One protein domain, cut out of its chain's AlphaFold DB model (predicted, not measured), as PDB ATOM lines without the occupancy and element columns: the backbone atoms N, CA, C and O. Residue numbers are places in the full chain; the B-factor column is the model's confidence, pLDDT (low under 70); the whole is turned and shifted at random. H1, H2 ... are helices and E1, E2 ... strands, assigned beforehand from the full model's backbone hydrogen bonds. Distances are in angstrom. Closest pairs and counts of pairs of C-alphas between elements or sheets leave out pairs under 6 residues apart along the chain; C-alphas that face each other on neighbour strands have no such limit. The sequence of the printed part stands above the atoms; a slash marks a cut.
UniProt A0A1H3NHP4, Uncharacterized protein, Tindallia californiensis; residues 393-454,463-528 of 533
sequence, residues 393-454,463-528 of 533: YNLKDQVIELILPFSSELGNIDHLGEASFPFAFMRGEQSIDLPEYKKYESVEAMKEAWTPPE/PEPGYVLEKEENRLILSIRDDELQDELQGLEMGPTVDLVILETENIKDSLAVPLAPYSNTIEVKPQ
ATOM      1  N   TYR A 393     103.117  99.944 119.695       69.38
ATOM      2  CA  TYR A 393     102.120  98.906 119.530       69.38
ATOM      3  C   TYR A 393     101.494  98.998 118.147       69.38
ATOM      4  O   TYR A 393     101.194 100.095 117.660       69.38
ATOM      5  N   ASN A 394     101.302  97.842 117.525       72.38
ATOM      6  CA  ASN A 394     100.510  97.710 116.314       72.38
ATOM      7  C   ASN A 394      99.256  96.900 116.638       72.38
ATOM      8  O   ASN A 394      99.342  95.853 117.280       72.38
ATOM      9  N   LEU A 395      98.092  97.399 116.220       72.56
ATOM     10  CA  LEU A 395      96.839  96.666 116.333       72.56
ATOM     11  C   LEU A 395      96.590  95.940 115.008       72.56
ATOM     12  O   LEU A 395      96.058  96.515 114.058       72.56
ATOM     13  N   LYS A 396      96.972  94.665 114.940       72.62
ATOM     14  CA  LYS A 396      96.815  93.851 113.732       72.62
ATOM     15  C   LYS A 396      95.932  92.652 114.025       72.62
ATOM     16  O   LYS A 396      96.242  91.850 114.894       72.62
ATOM     17  N   ASP A 397      94.827  92.520 113.295       78.50
ATOM     18  CA  ASP A 397      93.903  91.384 113.423       78.50
ATOM     19  C   ASP A 397      93.434  91.114 114.870       78.50
ATOM     20  O   ASP A 397      93.366  89.956 115.280       78.50
ATOM     21  N   GLN A 398      93.127  92.163 115.650       78.12
ATOM     22  CA  GLN A 398      92.793  92.041 117.083       78.12
ATOM     23  C   GLN A 398      93.930  91.437 117.920       78.12
ATOM     24  O   GLN A 398      93.695  90.650 118.835       78.12
ATOM     25  N   VAL A 399      95.174  91.769 117.602       80.00
ATOM     26  CA  VAL A 399      96.338  91.455 118.426       80.00
ATOM     27  C   VAL A 399      97.107  92.748 118.635       80.00
ATOM     28  O   VAL A 399      97.333  93.500 117.686       80.00
ATOM     29  N   ILE A 400      97.463  93.020 119.886       80.44
ATOM     30  CA  ILE A 400      98.323  94.133 120.279       80.44
ATOM     31  C   ILE A 400      99.755  93.608 120.238       80.44
ATOM     32  O   ILE A 400     100.131  92.791 121.072       80.44
ATOM     33  N   GLU A 401     100.549  94.044 119.268       80.75
ATOM     34  CA  GLU A 401     101.966  93.681 119.176       80.75
ATOM     35  C   GLU A 401     102.818  94.764 119.826       80.75
ATOM     36  O   GLU A 401     102.980  95.834 119.249       80.75
ATOM     37  N   LEU A 402     103.366  94.499 121.009       79.88
ATOM     38  CA  LEU A 402     104.341  95.358 121.674       79.88
ATOM     39  C   LEU A 402     105.743  94.987 121.202       79.88
ATOM     40  O   LEU A 402     106.211  93.876 121.448       79.88
ATOM     41  N   ILE A 403     106.427  95.923 120.552       81.19
ATOM     42  CA  ILE A 403     107.803  95.721 120.091       81.19
ATOM     43  C   ILE A 403     108.747  96.377 121.095       81.19
ATOM     44  O   ILE A 403     108.725  97.591 121.270       81.19
ATOM     45  N   LEU A 404     109.579  95.570 121.746       79.56
ATOM     46  CA  LEU A 404     110.577  95.991 122.725       79.56
ATOM     47  C   LEU A 404     111.964  95.928 122.065       79.56
ATOM     48  O   LEU A 404     112.542  94.840 121.986       79.56
ATOM     49  N   PRO A 405     112.493  97.042 121.527       78.19
ATOM     50  CA  PRO A 405     113.828  97.067 120.943       78.19
ATOM     51  C   PRO A 405     114.902  97.119 122.032       78.19
ATOM     52  O   PRO A 405     114.853  97.952 122.937       78.19
ATOM     53  N   PHE A 406     115.919  96.277 121.907       75.44
ATOM     54  CA  PHE A 406     117.091  96.256 122.777       75.44
ATOM     55  C   PHE A 406     118.320  96.809 122.053       75.44
ATOM     56  O   PHE A 406     118.411  96.848 120.824       75.44
ATOM     57  N   SER A 407     119.270  97.275 122.853       70.44
ATOM     58  CA  SER A 407     120.583  97.779 122.437       70.44
ATOM     59  C   SER A 407     121.478  96.697 121.819       70.44
ATOM     60  O   SER A 407     122.276  97.008 120.936       70.44
ATOM     61  N   SER A 408     121.270  95.425 122.176       67.81
ATOM     62  CA  SER A 408     121.992  94.268 121.633       67.81
ATOM     63  C   SER A 408     121.044  93.115 121.272       67.81
ATOM     64  O   SER A 408     119.863  93.119 121.630       67.81
ATOM     65  N   GLU A 409     121.559  92.125 120.538       68.62
ATOM     66  CA  GLU A 409     120.840  90.875 120.288       68.62
ATOM     67  C   GLU A 409     120.548  90.170 121.606       68.62
ATOM     68  O   GLU A 409     121.437  89.950 122.430       68.62
ATOM     69  N   LEU A 410     119.305  89.737 121.763       60.94
ATOM     70  CA  LEU A 410     118.935  88.936 122.912       60.94
ATOM     71  C   LEU A 410     119.653  87.579 122.799       60.94
ATOM     72  O   LEU A 410     119.663  86.977 121.725       60.94
ATOM     73  N   GLY A 411     120.274  87.098 123.878       61.56
ATOM     74  CA  GLY A 411     120.926  85.781 123.939       61.56
ATOM     75  C   GLY A 411     119.930  84.613 123.832       61.56
ATOM     76  O   GLY A 411     118.886  84.725 123.181       61.56
ATOM     77  N   ASN A 412     120.226  83.474 124.463       52.66
ATOM     78  CA  ASN A 412     119.357  82.282 124.485       52.66
ATOM     79  C   ASN A 412     118.046  82.516 125.278       52.66
ATOM     80  O   ASN A 412     117.838  81.980 126.361       52.66
ATOM     81  N   ILE A 413     117.132  83.303 124.705       51.34
ATOM     82  CA  ILE A 413     115.765  83.537 125.198       51.34
ATOM     83  C   ILE A 413     114.894  82.286 125.111       51.34
ATOM     84  O   ILE A 413     113.825  82.255 125.705       51.34
ATOM     85  N   ASP A 414     115.320  81.216 124.444       49.31
ATOM     86  CA  ASP A 414     114.516  79.992 124.337       49.31
ATOM     87  C   ASP A 414     114.121  79.418 125.723       49.31
ATOM     88  O   ASP A 414     113.134  78.693 125.848       49.31
ATOM     89  N   HIS A 415     114.831  79.807 126.792       46.94
ATOM     90  CA  HIS A 415     114.534  79.461 128.186       46.94
ATOM     91  C   HIS A 415     113.489  80.350 128.891       46.94
ATOM     92  O   HIS A 415     112.955  79.944 129.919       46.94
ATOM     93  N   LEU A 416     113.083  81.484 128.304       46.09
ATOM     94  CA  LEU A 416     111.932  82.291 128.753       46.09
ATOM     95  C   LEU A 416     110.589  81.560 128.610       46.09
ATOM     96  O   LEU A 416     109.547  82.065 129.029       46.09
ATOM     97  N   GLY A 417     110.601  80.370 128.000       43.72
ATOM     98  CA  GLY A 417     109.481  79.449 127.832       43.72
ATOM     99  C   GLY A 417     108.613  79.260 129.081       43.72
ATOM    100  O   GLY A 417     107.392  79.216 128.943       43.72
ATOM    101  N   GLU A 418     109.207  79.252 130.275       47.66
ATOM    102  CA  GLU A 418     108.511  78.890 131.521       47.66
ATOM    103  C   GLU A 418     108.235  80.067 132.474       47.66
ATOM    104  O   GLU A 418     107.401  79.935 133.368       47.66
ATOM    105  N   ALA A 419     108.876  81.223 132.279       49.81
ATOM    106  CA  ALA A 419     108.644  82.399 133.112       49.81
ATOM    107  C   ALA A 419     107.372  83.135 132.659       49.81
ATOM    108  O   ALA A 419     107.234  83.510 131.491       49.81
ATOM    109  N   SER A 420     106.431  83.359 133.581       56.75
ATOM    110  CA  SER A 420     105.342  84.315 133.376       56.75
ATOM    111  C   SER A 420     105.958  85.704 133.258       56.75
ATOM    112  O   SER A 420     106.565  86.165 134.218       56.75
ATOM    113  N   PHE A 421     105.832  86.346 132.098       58.53
ATOM    114  CA  PHE A 421     106.266  87.728 131.895       58.53
ATOM    115  C   PHE A 421     105.208  88.636 132.539       58.53
ATOM    116  O   PHE A 421     104.133  88.786 131.954       58.53
ATOM    117  N   PRO A 422     105.415  89.188 133.748       64.81
ATOM    118  CA  PRO A 422     104.362  89.937 134.398       64.81
ATOM    119  C   PRO A 422     104.512  91.385 133.937       64.81
ATOM    120  O   PRO A 422     105.482  92.068 134.244       64.81
ATOM    121  N   PHE A 423     103.577  91.852 133.125       68.81
ATOM    122  CA  PHE A 423     103.459  93.261 132.778       68.81
ATOM    123  C   PHE A 423     102.156  93.799 133.365       68.81
ATOM    124  O   PHE A 423     101.212  93.049 133.591       68.81
ATOM    125  N   ALA A 424     102.113  95.094 133.638       70.81
ATOM    126  CA  ALA A 424     100.915  95.828 134.008       70.81
ATOM    127  C   ALA A 424     100.843  97.078 133.144       70.81
ATOM    128  O   ALA A 424     101.847  97.758 132.961       70.81
ATOM    129  N   PHE A 425      99.671  97.416 132.622       73.12
ATOM    130  CA  PHE A 425      99.487  98.719 131.992       73.12
ATOM    131  C   PHE A 425      99.079  99.724 133.070       73.12
ATOM    132  O   PHE A 425      98.177  99.473 133.864       73.12
ATOM    133  N   MET A 426      99.747 100.869 133.118       70.19
ATOM    134  CA  MET A 426      99.456 101.958 134.040       70.19
ATOM    135  C   MET A 426      98.852 103.135 133.280       70.19
ATOM    136  O   MET A 426      99.304 103.520 132.200       70.19
ATOM    137  N   ARG A 427      97.843 103.760 133.888       71.69
ATOM    138  CA  ARG A 427      97.253 105.018 133.428       71.69
ATOM    139  C   ARG A 427      97.344 106.051 134.546       71.69
ATOM    140  O   ARG A 427      96.473 106.143 135.414       71.69
ATOM    141  N   GLY A 428      98.415 106.843 134.535       75.62
ATOM    142  CA  GLY A 428      98.764 107.688 135.679       75.62
ATOM    143  C   GLY A 428      99.125 106.822 136.890       75.62
ATOM    144  O   GLY A 428      99.995 105.967 136.796       75.62
ATOM    145  N   GLU A 429      98.448 107.012 138.024       72.12
ATOM    146  CA  GLU A 429      98.685 106.212 139.240       72.12
ATOM    147  C   GLU A 429      97.838 104.923 139.312       72.12
ATOM    148  O   GLU A 429      97.955 104.169 140.275       72.12
ATOM    149  N   GLN A 430      96.956 104.666 138.336       70.31
ATOM    150  CA  GLN A 430      96.085 103.487 138.336       70.31
ATOM    151  C   GLN A 430      96.694 102.349 137.513       70.31
ATOM    152  O   GLN A 430      96.978 102.534 136.332       70.31
ATOM    153  N   SER A 431      96.843 101.184 138.145       73.69
ATOM    154  CA  SER A 431      97.120  99.916 137.466       73.69
ATOM    155  C   SER A 431      95.853  99.418 136.788       73.69
ATOM    156  O   SER A 431      94.787  99.403 137.408       73.69
ATOM    157  N   ILE A 432      95.974  99.017 135.530       71.50
ATOM    158  CA  ILE A 432      94.993  98.189 134.842       71.50
ATOM    159  C   ILE A 432      95.299  96.765 135.312       71.50
ATOM    160  O   ILE A 432      96.353  96.218 134.989       71.50
ATOM    161  N   ASP A 433      94.444  96.221 136.181       63.44
ATOM    162  CA  ASP A 433      94.573  94.843 136.659       63.44
ATOM    163  C   ASP A 433      94.348  93.909 135.471       63.44
ATOM    164  O   ASP A 433      93.231  93.792 134.972       63.44
ATOM    165  N   LEU A 434      95.418  93.269 135.009       64.06
ATOM    166  CA  LEU A 434      95.324  92.337 133.900       64.06
ATOM    167  C   LEU A 434      94.975  90.935 134.422       64.06
ATOM    168  O   LEU A 434      95.497  90.520 135.465       64.06
ATOM    169  N   PRO A 435      94.108  90.191 133.720       66.62
ATOM    170  CA  PRO A 435      93.855  88.790 134.029       66.62
ATOM    171  C   PRO A 435      95.139  87.953 133.887       66.62
ATOM    172  O   PRO A 435      96.084  88.341 133.199       66.62
ATOM    173  N   GLU A 436      95.184  86.779 134.529       75.12
ATOM    174  CA  GLU A 436      96.262  85.809 134.287       75.12
ATOM    175  C   GLU A 436      96.252  85.409 132.805       75.12
ATOM    176  O   GLU A 436      95.405  84.635 132.362       75.12
ATOM    177  N   TYR A 437      97.186  85.955 132.026       79.31
ATOM    178  CA  TYR A 437      97.275  85.649 130.610       79.31
ATOM    179  C   TYR A 437      97.831  84.248 130.367       79.31
ATOM    180  O   TYR A 437      98.900  83.872 130.862       79.31
ATOM    181  N   LYS A 438      97.163  83.497 129.494       82.75
ATOM    182  CA  LYS A 438      97.671  82.220 129.006       82.75
ATOM    183  C   LYS A 438      98.755  82.430 127.952       82.75
ATOM    184  O   LYS A 438      98.552  83.134 126.965       82.75
ATOM    185  N   LYS A 439      99.901  81.775 128.127       82.06
ATOM    186  CA  LYS A 439     100.966  81.752 127.121       82.06
ATOM    187  C   LYS A 439     100.627  80.777 125.992       82.06
ATOM    188  O   LYS A 439     100.271  79.628 126.256       82.06
ATOM    189  N   TYR A 440     100.793  81.220 124.751       83.62
ATOM    190  CA  TYR A 440     100.661  80.403 123.546       83.62
ATOM    191  C   TYR A 440     102.023  80.208 122.861       83.62
ATOM    192  O   TYR A 440     102.928  81.025 123.009       83.62
ATOM    193  N   GLU A 441     102.173  79.112 122.108       83.88
ATOM    194  CA  GLU A 441     103.425  78.780 121.402       83.88
ATOM    195  C   GLU A 441     103.664  79.634 120.145       83.88
ATOM    196  O   GLU A 441     104.801  79.769 119.707       83.88
ATOM    197  N   SER A 442     102.600  80.172 119.541       87.38
ATOM    198  CA  SER A 442     102.646  81.001 118.327       87.38
ATOM    199  C   SER A 442     101.406  81.885 118.218       87.38
ATOM    200  O   SER A 442     100.361  81.583 118.812       87.38
ATOM    201  N   VAL A 443     101.498  82.952 117.418       84.75
ATOM    202  CA  VAL A 443     100.361  83.836 117.107       84.75
ATOM    203  C   VAL A 443      99.223  83.053 116.448       84.75
ATOM    204  O   VAL A 443      98.056  83.293 116.760       84.75
ATOM    205  N   GLU A 444      99.522  82.072 115.598       87.94
ATOM    206  CA  GLU A 444      98.524  81.197 114.981       87.94
ATOM    207  C   GLU A 444      97.791  80.338 116.013       87.94
ATOM    208  O   GLU A 444      96.565  80.267 115.966       87.94
ATOM    209  N   ALA A 445      98.509  79.736 116.968       86.94
ATOM    210  CA  ALA A 445      97.894  78.934 118.026       86.94
ATOM    211  C   ALA A 445      96.982  79.783 118.927       86.94
ATOM    212  O   ALA A 445      95.892  79.346 119.300       86.94
ATOM    213  N   MET A 446      97.395  81.017 119.232       90.38
ATOM    214  CA  MET A 446      96.561  81.981 119.954       90.38
ATOM    215  C   MET A 446      95.309  82.354 119.144       90.38
ATOM    216  O   MET A 446      94.204  82.380 119.684       90.38
ATOM    217  N   LYS A 447      95.454  82.597 117.834       86.00
ATOM    218  CA  LYS A 447      94.329  82.894 116.931       86.00
ATOM    219  C   LYS A 447      93.358  81.717 116.802       86.00
ATOM    220  O   LYS A 447      92.148  81.939 116.814       86.00
ATOM    221  N   GLU A 448      93.861  80.487 116.717       86.75
ATOM    222  CA  GLU A 448      93.054  79.263 116.642       86.75
ATOM    223  C   GLU A 448      92.254  79.041 117.931       86.75
ATOM    224  O   GLU A 448      91.050  78.807 117.863       86.75
ATOM    225  N   ALA A 449      92.882  79.214 119.100       85.31
ATOM    226  CA  ALA A 449      92.211  79.094 120.397       85.31
ATOM    227  C   ALA A 449      91.067  80.105 120.590       85.31
ATOM    228  O   ALA A 449      90.132  79.845 121.342       85.31
ATOM    229  N   TRP A 450      91.145  81.237 119.893       84.62
ATOM    230  CA  TRP A 450      90.162  82.318 119.894       84.62
ATOM    231  C   TRP A 450      89.155  82.241 118.740       84.62
ATOM    232  O   TRP A 450      88.293  83.109 118.608       84.62
ATOM    233  N   THR A 451      89.258  81.233 117.875       85.06
ATOM    234  CA  THR A 451      88.290  81.037 116.799       85.06
ATOM    235  C   THR A 451      87.107  80.236 117.348       85.06
ATOM    236  O   THR A 451      87.307  79.107 117.800       85.06
ATOM    237  N   PRO A 452      85.875  80.780 117.332       80.31
ATOM    238  CA  PRO A 452      84.719  80.052 117.835       80.31
ATOM    239  C   PRO A 452      84.502  78.772 117.009       80.31
ATOM    240  O   PRO A 452      84.660  78.804 115.783       80.31
ATOM    241  N   PRO A 453      84.144  77.641 117.641       78.56
ATOM    242  CA  PRO A 453      83.894  76.397 116.923       78.56
ATOM    243  C   PRO A 453      82.748  76.568 115.912       78.56
ATOM    244  O   PRO A 453      81.721  77.170 116.228       78.56
ATOM    245  N   GLU A 454      82.912  76.042 114.692       78.06
ATOM    246  CA  GLU A 454      81.866  76.064 113.658       78.06
ATOM    247  C   GLU A 454      80.640  75.244 114.127       78.06
ATOM    248  O   GLU A 454      80.748  74.030 114.271       78.06
ATOM    249  N   PRO A 463      86.808  83.221 125.242       79.25
ATOM    250  CA  PRO A 463      88.185  82.778 125.101       79.25
ATOM    251  C   PRO A 463      89.071  83.427 126.168       79.25
ATOM    252  O   PRO A 463      88.994  84.625 126.422       79.25
ATOM    253  N   GLU A 464      89.956  82.635 126.778       84.19
ATOM    254  CA  GLU A 464      90.882  83.157 127.784       84.19
ATOM    255  C   GLU A 464      91.873  84.155 127.149       84.19
ATOM    256  O   GLU A 464      92.478  83.837 126.108       84.19
ATOM    257  N   PRO A 465      92.097  85.319 127.788       85.12
ATOM    258  CA  PRO A 465      93.129  86.266 127.393       85.12
ATOM    259  C   PRO A 465      94.487  85.575 127.353       85.12
ATOM    260  O   PRO A 465      94.830  84.753 128.211       85.12
ATOM    261  N   GLY A 466      95.291  85.895 126.342       85.25
ATOM    262  CA  GLY A 466      96.637  85.348 126.282       85.25
ATOM    263  C   GLY A 466      97.627  86.141 125.463       85.25
ATOM    264  O   GLY A 466      97.315  87.186 124.896       85.25
ATOM    265  N   TYR A 467      98.851  85.625 125.456       85.94
ATOM    266  CA  TYR A 467      99.981  86.261 124.807       85.94
ATOM    267  C   TYR A 467     100.903  85.260 124.119       85.94
ATOM    268  O   TYR A 467     100.960  84.076 124.468       85.94
ATOM    269  N   VAL A 468     101.666  85.778 123.167       83.75
ATOM    270  CA  VAL A 468     102.780  85.113 122.497       83.75
ATOM    271  C   VAL A 468     103.995  86.014 122.635       83.75
ATOM    272  O   VAL A 468     103.881  87.235 122.551       83.75
ATOM    273  N   LEU A 469     105.151  85.406 122.876       81.81
ATOM    274  CA  LEU A 469     106.420  86.107 122.963       81.81
ATOM    275  C   LEU A 469     107.338  85.584 121.863       81.81
ATOM    276  O   LEU A 469     107.727  84.417 121.894       81.81
ATOM    277  N   GLU A 470     107.674  86.440 120.907       82.12
ATOM    278  CA  GLU A 470     108.548  86.118 119.782       82.12
ATOM    279  C   GLU A 470     109.822  86.960 119.849       82.12
ATOM    280  O   GLU A 470     109.830  88.089 120.342       82.12
ATOM    281  N   LYS A 471     110.927  86.398 119.367       79.31
ATOM    282  CA  LYS A 471     112.224  87.070 119.313       79.31
ATOM    283  C   LYS A 471     112.608  87.301 117.860       79.31
ATOM    284  O   LYS A 471     112.686  86.350 117.086       79.31
ATOM    285  N   GLU A 472     112.964  88.537 117.539       82.31
ATOM    286  CA  GLU A 472     113.529  88.920 116.246       82.31
ATOM    287  C   GLU A 472     114.829  89.692 116.467       82.31
ATOM    288  O   GLU A 472     114.788  90.855 116.843       82.31
ATOM    289  N   GLU A 473     115.987  89.061 116.241       78.50
ATOM    290  CA  GLU A 473     117.320  89.684 116.375       78.50
ATOM    291  C   GLU A 473     117.520  90.436 117.715       78.50
ATOM    292  O   GLU A 473     117.853  89.819 118.734       78.50
ATOM    293  N   ASN A 474     117.302  91.757 117.721       73.00
ATOM    294  CA  ASN A 474     117.399  92.674 118.862       73.00
ATOM    295  C   ASN A 474     116.036  93.177 119.375       73.00
ATOM    296  O   ASN A 474     115.968  94.190 120.067       73.00
ATOM    297  N   ARG A 475     114.936  92.511 119.028       81.19
ATOM    298  CA  ARG A 475     113.572  92.871 119.424       81.19
ATOM    299  C   ARG A 475     112.893  91.697 120.103       81.19
ATOM    300  O   ARG A 475     113.029  90.547 119.684       81.19
ATOM    301  N   LEU A 476     112.114  92.017 121.127       81.44
ATOM    302  CA  LEU A 476     111.134  91.109 121.701       81.44
ATOM    303  C   LEU A 476     109.750  91.600 121.283       81.44
ATOM    304  O   LEU A 476     109.404  92.755 121.525       81.44
ATOM    305  N   ILE A 477     108.988  90.740 120.622       83.50
ATOM    306  CA  ILE A 477     107.627  91.020 120.179       83.50
ATOM    307  C   ILE A 477     106.689  90.300 121.137       83.50
ATOM    308  O   ILE A 477     106.668  89.073 121.206       83.50
ATOM    309  N   LEU A 478     105.935  91.073 121.910       84.25
ATOM    310  CA  LEU A 478     104.898  90.570 122.798       84.25
ATOM    311  C   LEU A 478     103.541  90.816 122.139       84.25
ATOM    312  O   LEU A 478     103.052  91.941 122.094       84.25
ATOM    313  N   SER A 479     102.942  89.753 121.620       84.81
ATOM    314  CA  SER A 479     101.632  89.776 120.975       84.81
ATOM    315  C   SER A 479     100.561  89.404 121.993       84.81
ATOM    316  O   SER A 479     100.544  88.272 122.464       84.81
ATOM    317  N   ILE A 480      99.661  90.325 122.329       84.50
ATOM    318  CA  ILE A 480      98.599  90.132 123.329       84.50
ATOM    319  C   ILE A 480      97.239  90.131 122.638       84.50
ATOM    320  O   ILE A 480      96.960  90.988 121.794       84.50
ATOM    321  N   ARG A 481      96.367  89.199 123.024       84.75
ATOM    322  CA  ARG A 481      94.959  89.202 122.625       84.75
ATOM    323  C   ARG A 481      94.060  89.222 123.855       84.75
ATOM    324  O   ARG A 481      94.079  88.292 124.660       84.75
ATOM    325  N   ASP A 482      93.315  90.314 123.973       85.94
ATOM    326  CA  ASP A 482      92.446  90.652 125.096       85.94
ATOM    327  C   ASP A 482      91.453  91.719 124.629       85.94
ATOM    328  O   ASP A 482      91.862  92.822 124.257       85.94
ATOM    329  N   ASP A 483      90.169  91.370 124.587       83.00
ATOM    330  CA  ASP A 483      89.126  92.261 124.079       83.00
ATOM    331  C   ASP A 483      88.916  93.474 125.003       83.00
ATOM    332  O   ASP A 483      88.697  94.581 124.511       83.00
ATOM    333  N   GLU A 484      89.062  93.311 126.326       81.81
ATOM    334  CA  GLU A 484      88.918  94.416 127.283       81.81
ATOM    335  C   GLU A 484      90.071  95.411 127.132       81.81
ATOM    336  O   GLU A 484      89.847  96.617 126.991       81.81
ATOM    337  N   LEU A 485      91.307  94.907 127.071       79.75
ATOM    338  CA  LEU A 485      92.489  95.744 126.857       79.75
ATOM    339  C   LEU A 485      92.437  96.456 125.496       79.75
ATOM    340  O   LEU A 485      92.854  97.608 125.376       79.75
ATOM    341  N   GLN A 486      91.923  95.792 124.457       77.81
ATOM    342  CA  GLN A 486      91.760  96.400 123.135       77.81
ATOM    343  C   GLN A 486      90.743  97.528 123.135       77.81
ATOM    344  O   GLN A 486      91.028  98.581 122.567       77.81
ATOM    345  N   ASP A 487      89.591  97.332 123.769       79.75
ATOM    346  CA  ASP A 487      88.572  98.371 123.893       79.75
ATOM    347  C   ASP A 487      89.108  99.574 124.686       79.75
ATOM    348  O   ASP A 487      88.876 100.732 124.311       79.75
ATOM    349  N   GLU A 488      89.896  99.324 125.735       75.81
ATOM    350  CA  GLU A 488      90.577 100.379 126.487       75.81
ATOM    351  C   GLU A 488      91.600 101.142 125.631       75.81
ATOM    352  O   GLU A 488      91.587 102.378 125.623       75.81
ATOM    353  N   LEU A 489      92.448 100.437 124.871       72.62
ATOM    354  CA  LEU A 489      93.471 101.032 124.003       72.62
ATOM    355  C   LEU A 489      92.886 101.736 122.769       72.62
ATOM    356  O   LEU A 489      93.380 102.793 122.379       72.62
ATOM    357  N   GLN A 490      91.807 101.226 122.173       72.69
ATOM    358  CA  GLN A 490      91.093 101.905 121.082       72.69
ATOM    359  C   GLN A 490      90.423 103.193 121.573       72.69
ATOM    360  O   GLN A 490      90.409 104.208 120.874       72.69
ATOM    361  N   GLY A 491      89.939 103.207 122.820       69.06
ATOM    362  CA  GLY A 491      89.459 104.423 123.477       69.06
ATOM    363  C   GLY A 491      90.539 105.500 123.672       69.06
ATOM    364  O   GLY A 491      90.205 106.666 123.910       69.06
ATOM    365  N   LEU A 492      91.822 105.135 123.558       63.44
ATOM    366  CA  LEU A 492      92.984 106.005 123.754       63.44
ATOM    367  C   LEU A 492      93.546 106.607 122.458       63.44
ATOM    368  O   LEU A 492      94.391 107.496 122.555       63.44
ATOM    369  N   GLU A 493      93.026 106.259 121.271       56.75
ATOM    370  CA  GLU A 493      93.442 106.838 119.973       56.75
ATOM    371  C   GLU A 493      93.323 108.384 119.896       56.75
ATOM    372  O   GLU A 493      93.806 109.007 118.950       56.75
ATOM    373  N   MET A 494      92.719 109.040 120.900       49.00
ATOM    374  CA  MET A 494      92.658 110.504 121.041       49.00
ATOM    375  C   MET A 494      93.151 111.052 122.405       49.00
ATOM    376  O   MET A 494      92.825 112.191 122.752       49.00
ATOM    377  N   GLY A 495      93.905 110.275 123.198       53.25
ATOM    378  CA  GLY A 495      94.228 110.561 124.610       53.25
ATOM    379  C   GLY A 495      95.699 110.359 125.037       53.25
ATOM    380  O   GLY A 495      96.551 110.132 124.187       53.25
ATOM    381  N   PRO A 496      96.011 110.528 126.346       52.22
ATOM    382  CA  PRO A 496      97.380 110.513 126.883       52.22
ATOM    383  C   PRO A 496      98.041 109.134 126.760       52.22
ATOM    384  O   PRO A 496      97.356 108.128 126.602       52.22
ATOM    385  N   THR A 497      99.369 109.109 126.861       60.19
ATOM    386  CA  THR A 497     100.194 107.904 126.784       60.19
ATOM    387  C   THR A 497      99.894 106.908 127.910       60.19
ATOM    388  O   THR A 497      99.529 107.300 129.021       60.19
ATOM    389  N   VAL A 498      99.965 105.613 127.581       65.19
ATOM    390  CA  VAL A 498      99.843 104.499 128.536       65.19
ATOM    391  C   VAL A 498     101.238 104.024 128.879       65.19
ATOM    392  O   VAL A 498     102.099 103.923 128.012       65.19
ATOM    393  N   ASP A 499     101.435 103.718 130.145       68.56
ATOM    394  CA  ASP A 499     102.715 103.360 130.718       68.56
ATOM    395  C   ASP A 499     102.760 101.836 130.898       68.56
ATOM    396  O   ASP A 499     102.080 101.290 131.760       68.56
ATOM    397  N   LEU A 500     103.523 101.110 130.079       69.69
ATOM    398  CA  LEU A 500     103.731  99.672 130.268       69.69
ATOM    399  C   LEU A 500     104.720  99.463 131.412       69.69
ATOM    400  O   LEU A 500     105.888  99.820 131.291       69.69
ATOM    401  N   VAL A 501     104.266  98.869 132.510       67.94
ATOM    402  CA  VAL A 501     105.112  98.497 133.637       67.94
ATOM    403  C   VAL A 501     105.525  97.038 133.561       67.94
ATOM    404  O   VAL A 501     104.682  96.154 133.658       67.94
ATOM    405  N   ILE A 502     106.822  96.767 133.438       67.44
ATOM    406  CA  ILE A 502     107.351  95.407 133.584       67.44
ATOM    407  C   ILE A 502     107.462  95.113 135.084       67.44
ATOM    408  O   ILE A 502     108.273  95.712 135.796       67.44
ATOM    409  N   LEU A 503     106.606  94.222 135.576       62.50
ATOM    410  CA  LEU A 503     106.633  93.728 136.948       62.50
ATOM    411  C   LEU A 503     107.711  92.639 137.078       62.50
ATOM    412  O   LEU A 503     108.093  92.004 136.100       62.50
ATOM    413  N   GLU A 504     108.216  92.435 138.296       65.12
ATOM    414  CA  GLU A 504     109.141  91.341 138.652       65.12
ATOM    415  C   GLU A 504     110.307  91.141 137.663       65.12
ATOM    416  O   GLU A 504     110.573  90.035 137.194       65.12
ATOM    417  N   THR A 505     111.040  92.217 137.359       59.12
ATOM    418  CA  THR A 505     112.190  92.209 136.433       59.12
ATOM    419  C   THR A 505     113.267  91.169 136.781       59.12
ATOM    420  O   THR A 505     114.008  90.740 135.898       59.12
ATOM    421  N   GLU A 506     113.319  90.699 138.033       59.41
ATOM    422  CA  GLU A 506     114.165  89.580 138.468       59.41
ATOM    423  C   GLU A 506     113.838  88.257 137.751       59.41
ATOM    424  O   GLU A 506     114.758  87.525 137.400       59.41
ATOM    425  N   ASN A 507     112.572  87.971 137.429       58.34
ATOM    426  CA  ASN A 507     112.203  86.742 136.708       58.34
ATOM    427  C   ASN A 507     112.681  86.765 135.248       58.34
ATOM    428  O   ASN A 507     112.976  85.728 134.654       58.34
ATOM    429  N   ILE A 508     112.764  87.962 134.662       57.41
ATOM    430  CA  ILE A 508     113.295  88.153 133.310       57.41
ATOM    431  C   ILE A 508     114.826  88.057 133.336       57.41
ATOM    432  O   ILE A 508     115.419  87.516 132.404       57.41
ATOM    433  N   LYS A 509     115.463  88.519 134.422       56.44
ATOM    434  CA  LYS A 509     116.913  88.425 134.640       56.44
ATOM    435  C   LYS A 509     117.420  86.985 134.582       56.44
ATOM    436  O   LYS A 509     118.466  86.755 133.999       56.44
ATOM    437  N   ASP A 510     116.680  86.019 135.117       54.94
ATOM    438  CA  ASP A 510     117.093  84.606 135.069       54.94
ATOM    439  C   ASP A 510     117.051  84.008 133.651       54.94
ATOM    440  O   ASP A 510     117.643  82.961 133.390       54.94
ATOM    441  N   SER A 511     116.355  84.671 132.725       52.44
ATOM    442  CA  SER A 511     116.167  84.192 131.354       52.44
ATOM    443  C   SER A 511     116.911  85.004 130.293       52.44
ATOM    444  O   SER A 511     117.026  84.574 129.146       52.44
ATOM    445  N   LEU A 512     117.406  86.184 130.660       52.91
ATOM    446  CA  LEU A 512     118.312  86.984 129.853       52.91
ATOM    447  C   LEU A 512     119.698  86.839 130.457       52.91
ATOM    448  O   LEU A 512     119.913  87.206 131.602       52.91
ATOM    449  N   ALA A 513     120.651  86.326 129.686       50.16
ATOM    450  CA  ALA A 513     122.009  86.074 130.170       50.16
ATOM    451  C   ALA A 513     122.742  87.333 130.694       50.16
ATOM    452  O   ALA A 513     123.752  87.234 131.384       50.16
ATOM    453  N   VAL A 514     122.181  88.520 130.434       54.09
ATOM    454  CA  VAL A 514     122.620  89.808 130.964       54.09
ATOM    455  C   VAL A 514     121.429  90.502 131.650       54.09
ATOM    456  O   VAL A 514     120.331  90.496 131.083       54.09
ATOM    457  N   PRO A 515     121.603  91.138 132.830       54.84
ATOM    458  CA  PRO A 515     120.522  91.854 133.499       54.84
ATOM    459  C   PRO A 515     119.927  92.940 132.597       54.84
ATOM    460  O   PRO A 515     120.659  93.731 131.998       54.84
ATOM    461  N   LEU A 516     118.595  93.009 132.543       61.19
ATOM    462  CA  LEU A 516     117.908  94.183 132.019       61.19
ATOM    463  C   LEU A 516     117.999  95.298 133.046       61.19
ATOM    464  O   LEU A 516     117.489  95.165 134.159       61.19
ATOM    465  N   ALA A 517     118.611  96.405 132.652       54.75
ATOM    466  CA  ALA A 517     118.469  97.663 133.355       54.75
ATOM    467  C   ALA A 517     117.271  98.400 132.738       54.75
ATOM    468  O   ALA A 517     117.377  98.939 131.634       54.75
ATOM    469  N   PRO A 518     116.093  98.396 133.382       51.44
ATOM    470  CA  PRO A 518     115.015  99.247 132.924       51.44
ATOM    471  C   PRO A 518     115.436 100.709 133.145       51.44
ATOM    472  O   PRO A 518     115.667 101.108 134.284       51.44
ATOM    473  N   TYR A 519     115.501 101.514 132.074       48.34
ATOM    474  CA  TYR A 519     115.572 102.990 132.157       48.34
ATOM    475  C   TYR A 519     114.481 103.538 133.098       48.34
ATOM    476  O   TYR A 519     114.660 104.520 133.816       48.34
ATOM    477  N   SER A 520     113.357 102.828 133.117       52.59
ATOM    478  CA  SER A 520     112.248 102.920 134.048       52.59
ATOM    479  C   SER A 520     111.486 101.600 133.966       52.59
ATOM    480  O   SER A 520     111.352 101.032 132.881       52.59
ATOM    481  N   ASN A 521     110.938 101.100 135.081       55.75
ATOM    482  CA  ASN A 521     110.010  99.961 135.011       55.75
ATOM    483  C   ASN A 521     108.795 100.294 134.145       55.75
ATOM    484  O   ASN A 521     108.082  99.383 133.776       55.75
ATOM    485  N   THR A 522     108.585 101.578 133.853       55.91
ATOM    486  CA  THR A 522     107.485 102.177 133.119       55.91
ATOM    487  C   THR A 522     107.931 102.624 131.732       55.91
ATOM    488  O   THR A 522     108.784 103.497 131.625       55.91
ATOM    489  N   ILE A 523     107.347 102.081 130.674       66.81
ATOM    490  CA  ILE A 523     107.674 102.425 129.294       66.81
ATOM    491  C   ILE A 523     106.493 103.165 128.674       66.81
ATOM    492  O   ILE A 523     105.383 102.640 128.644       66.81
ATOM    493  N   GLU A 524     106.734 104.366 128.153       66.50
ATOM    494  CA  GLU A 524     105.703 105.139 127.463       66.50
ATOM    495  C   GLU A 524     105.331 104.443 126.139       66.50
ATOM    496  O   GLU A 524     106.125 104.388 125.195       66.50
ATOM    497  N   VAL A 525     104.111 103.915 126.058       67.12
ATOM    498  CA  VAL A 525     103.576 103.246 124.871       67.12
ATOM    499  C   VAL A 525     102.975 104.295 123.937       67.12
ATOM    500  O   VAL A 525     102.063 105.037 124.317       67.12
ATOM    501  N   LYS A 526     103.479 104.366 122.698       66.25
ATOM    502  CA  LYS A 526     102.983 105.304 121.675       66.25
ATOM    503  C   LYS A 526     102.266 104.555 120.550       66.25
ATOM    504  O   LYS A 526     102.804 103.562 120.058       66.25
ATOM    505  N   PRO A 527     101.092 105.037 120.097       65.31
ATOM    506  CA  PRO A 527     100.439 104.478 118.921       65.31
ATOM    507  C   PRO A 527     101.337 104.640 117.699       65.31
ATOM    508  O   PRO A 527     101.822 105.739 117.406       65.31
ATOM    509  N   GLN A 528     101.556 103.547 116.968       67.25
ATOM    510  CA  GLN A 528     102.239 103.617 115.687       67.25
ATOM    511  C   GLN A 528     101.268 104.237 114.673       67.25
ATOM    512  O   GLN A 528     100.288 103.618 114.265       67.25
TER     513      GLN A 528
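Overview. This is residues 393 to 454 and 463 to 528 of the 533 residues of an uncharacterized protein of Tindallia californiensis (UniProt A0A1H3NHP4). Two four-stranded sheets, each antiparallel and twisted, stand at an angle to each other and make a loose wedge: they come near each other at the side of E1 and E8 and open toward E5 and E4. H3 lies at one end of the wedge and grazes both sheets, H1 and H4 lie near the opposite end, and H2 covers part of the first sheet over E5; residues 438 to 439, on the way from E4 to H2, pair with E5. The printed part has 128 residues, with four named helices and eight named strands in the order E1 E2 H1 E3 E4 H2 E5 E6 H3 E7 H4 E8. The sheets run E1 E2 E6 E5 and E4 E3 E7 E8, and the class is mixed, helices and strands. The whole is compact, with a radius of gyration of the C-alphas of 14.7 A and spans of 43 by 36 by 24 A.

Arrangement. The first sheet holds E1, residues 393 to 396, E2, residues 399 to 405, E6, residues 475 to 481, and E5, residues 466 to 472; it is strongly twisted, and E1 and E5 are its edge strands. The hairpin of E1 and E2 has N 394 and O 401 within hydrogen-bond range at 3.1 A. Between E2 and E6, N 402 and O 478 are 2.8 A apart. In the hairpin of E5 and E6, N 470 and O 477 are 2.8 A apart. H2, residues 443 to 449, is on this sheet at a height of 9.1 A; it lies over E5 and, only just, over E6, where 3 of its C-alphas fall, and it runs along the strands, at 5 degrees to E5 on the local plane. The closest C-alphas of H2 and E5 are those of Val 443 and Val 468, 6.0 A apart. H1, residues 413 to 417, only grazes this sheet. The second sheet holds E4, residues 430 to 432, E3, residues 423 to 427, E7, residues 498 to 502, and E8, residues 522 to 527; it is only just strongly twisted, with C-alphas up to 4.4 A off its best plane. N 432 and O 425 are 2.8 A apart in the hairpin of E3 and E4, N 426 and O 499 are 2.7 A apart between E3 and E7, and N 500 and O 523 are 2.8 A apart between E7 and E8. The closest C-alphas of E1 and E8 are those of Tyr 393 and Pro 527, 5.9 A apart, while E4 and E5 are apart. H3, residues 483 to 490, only grazes each sheet. H4, residues 505 to 509, is on neither sheet and is close to H1 but not clearly touching it, with the C-alphas of Leu 416 and Ile 508 7.5 A apart. In H2, H3 and H4 every O i to N i+4 pair is within hydrogen-bond range; in H1 0 of 1 is, beside 1 of 2 O i to N i+3 pairs.

Along the chain. E1 begins at C-alpha 393, (102.120, 98.906, 119.530). From first to last C-alpha E5 measures 20.0 A, E6 19.2 A, E2 18.5 A, E8 16.0 A, E3 13.3 A and E7 12.8 A; H3 measures 10.3 A and H2 10.0 A. H3 begins at C-alpha 483, (89.126, 92.261, 124.079), and E8 ends at C-alpha 527, (100.439, 104.478, 118.921).

Size, cuts and confidence. The two C-alphas farthest apart, those of Glu 454 and Tyr 519, are 46.9 A apart. Residues 455 to 462 are not printed, and C-alphas 454 and 463 are 14.7 A apart across this cut. The link from H4 to E8, residues 510 to 521, is long. The mean pLDDT of the printed part is 70.4; 58 residues are under 70, among them residues 408 to 423 and 491 to 528.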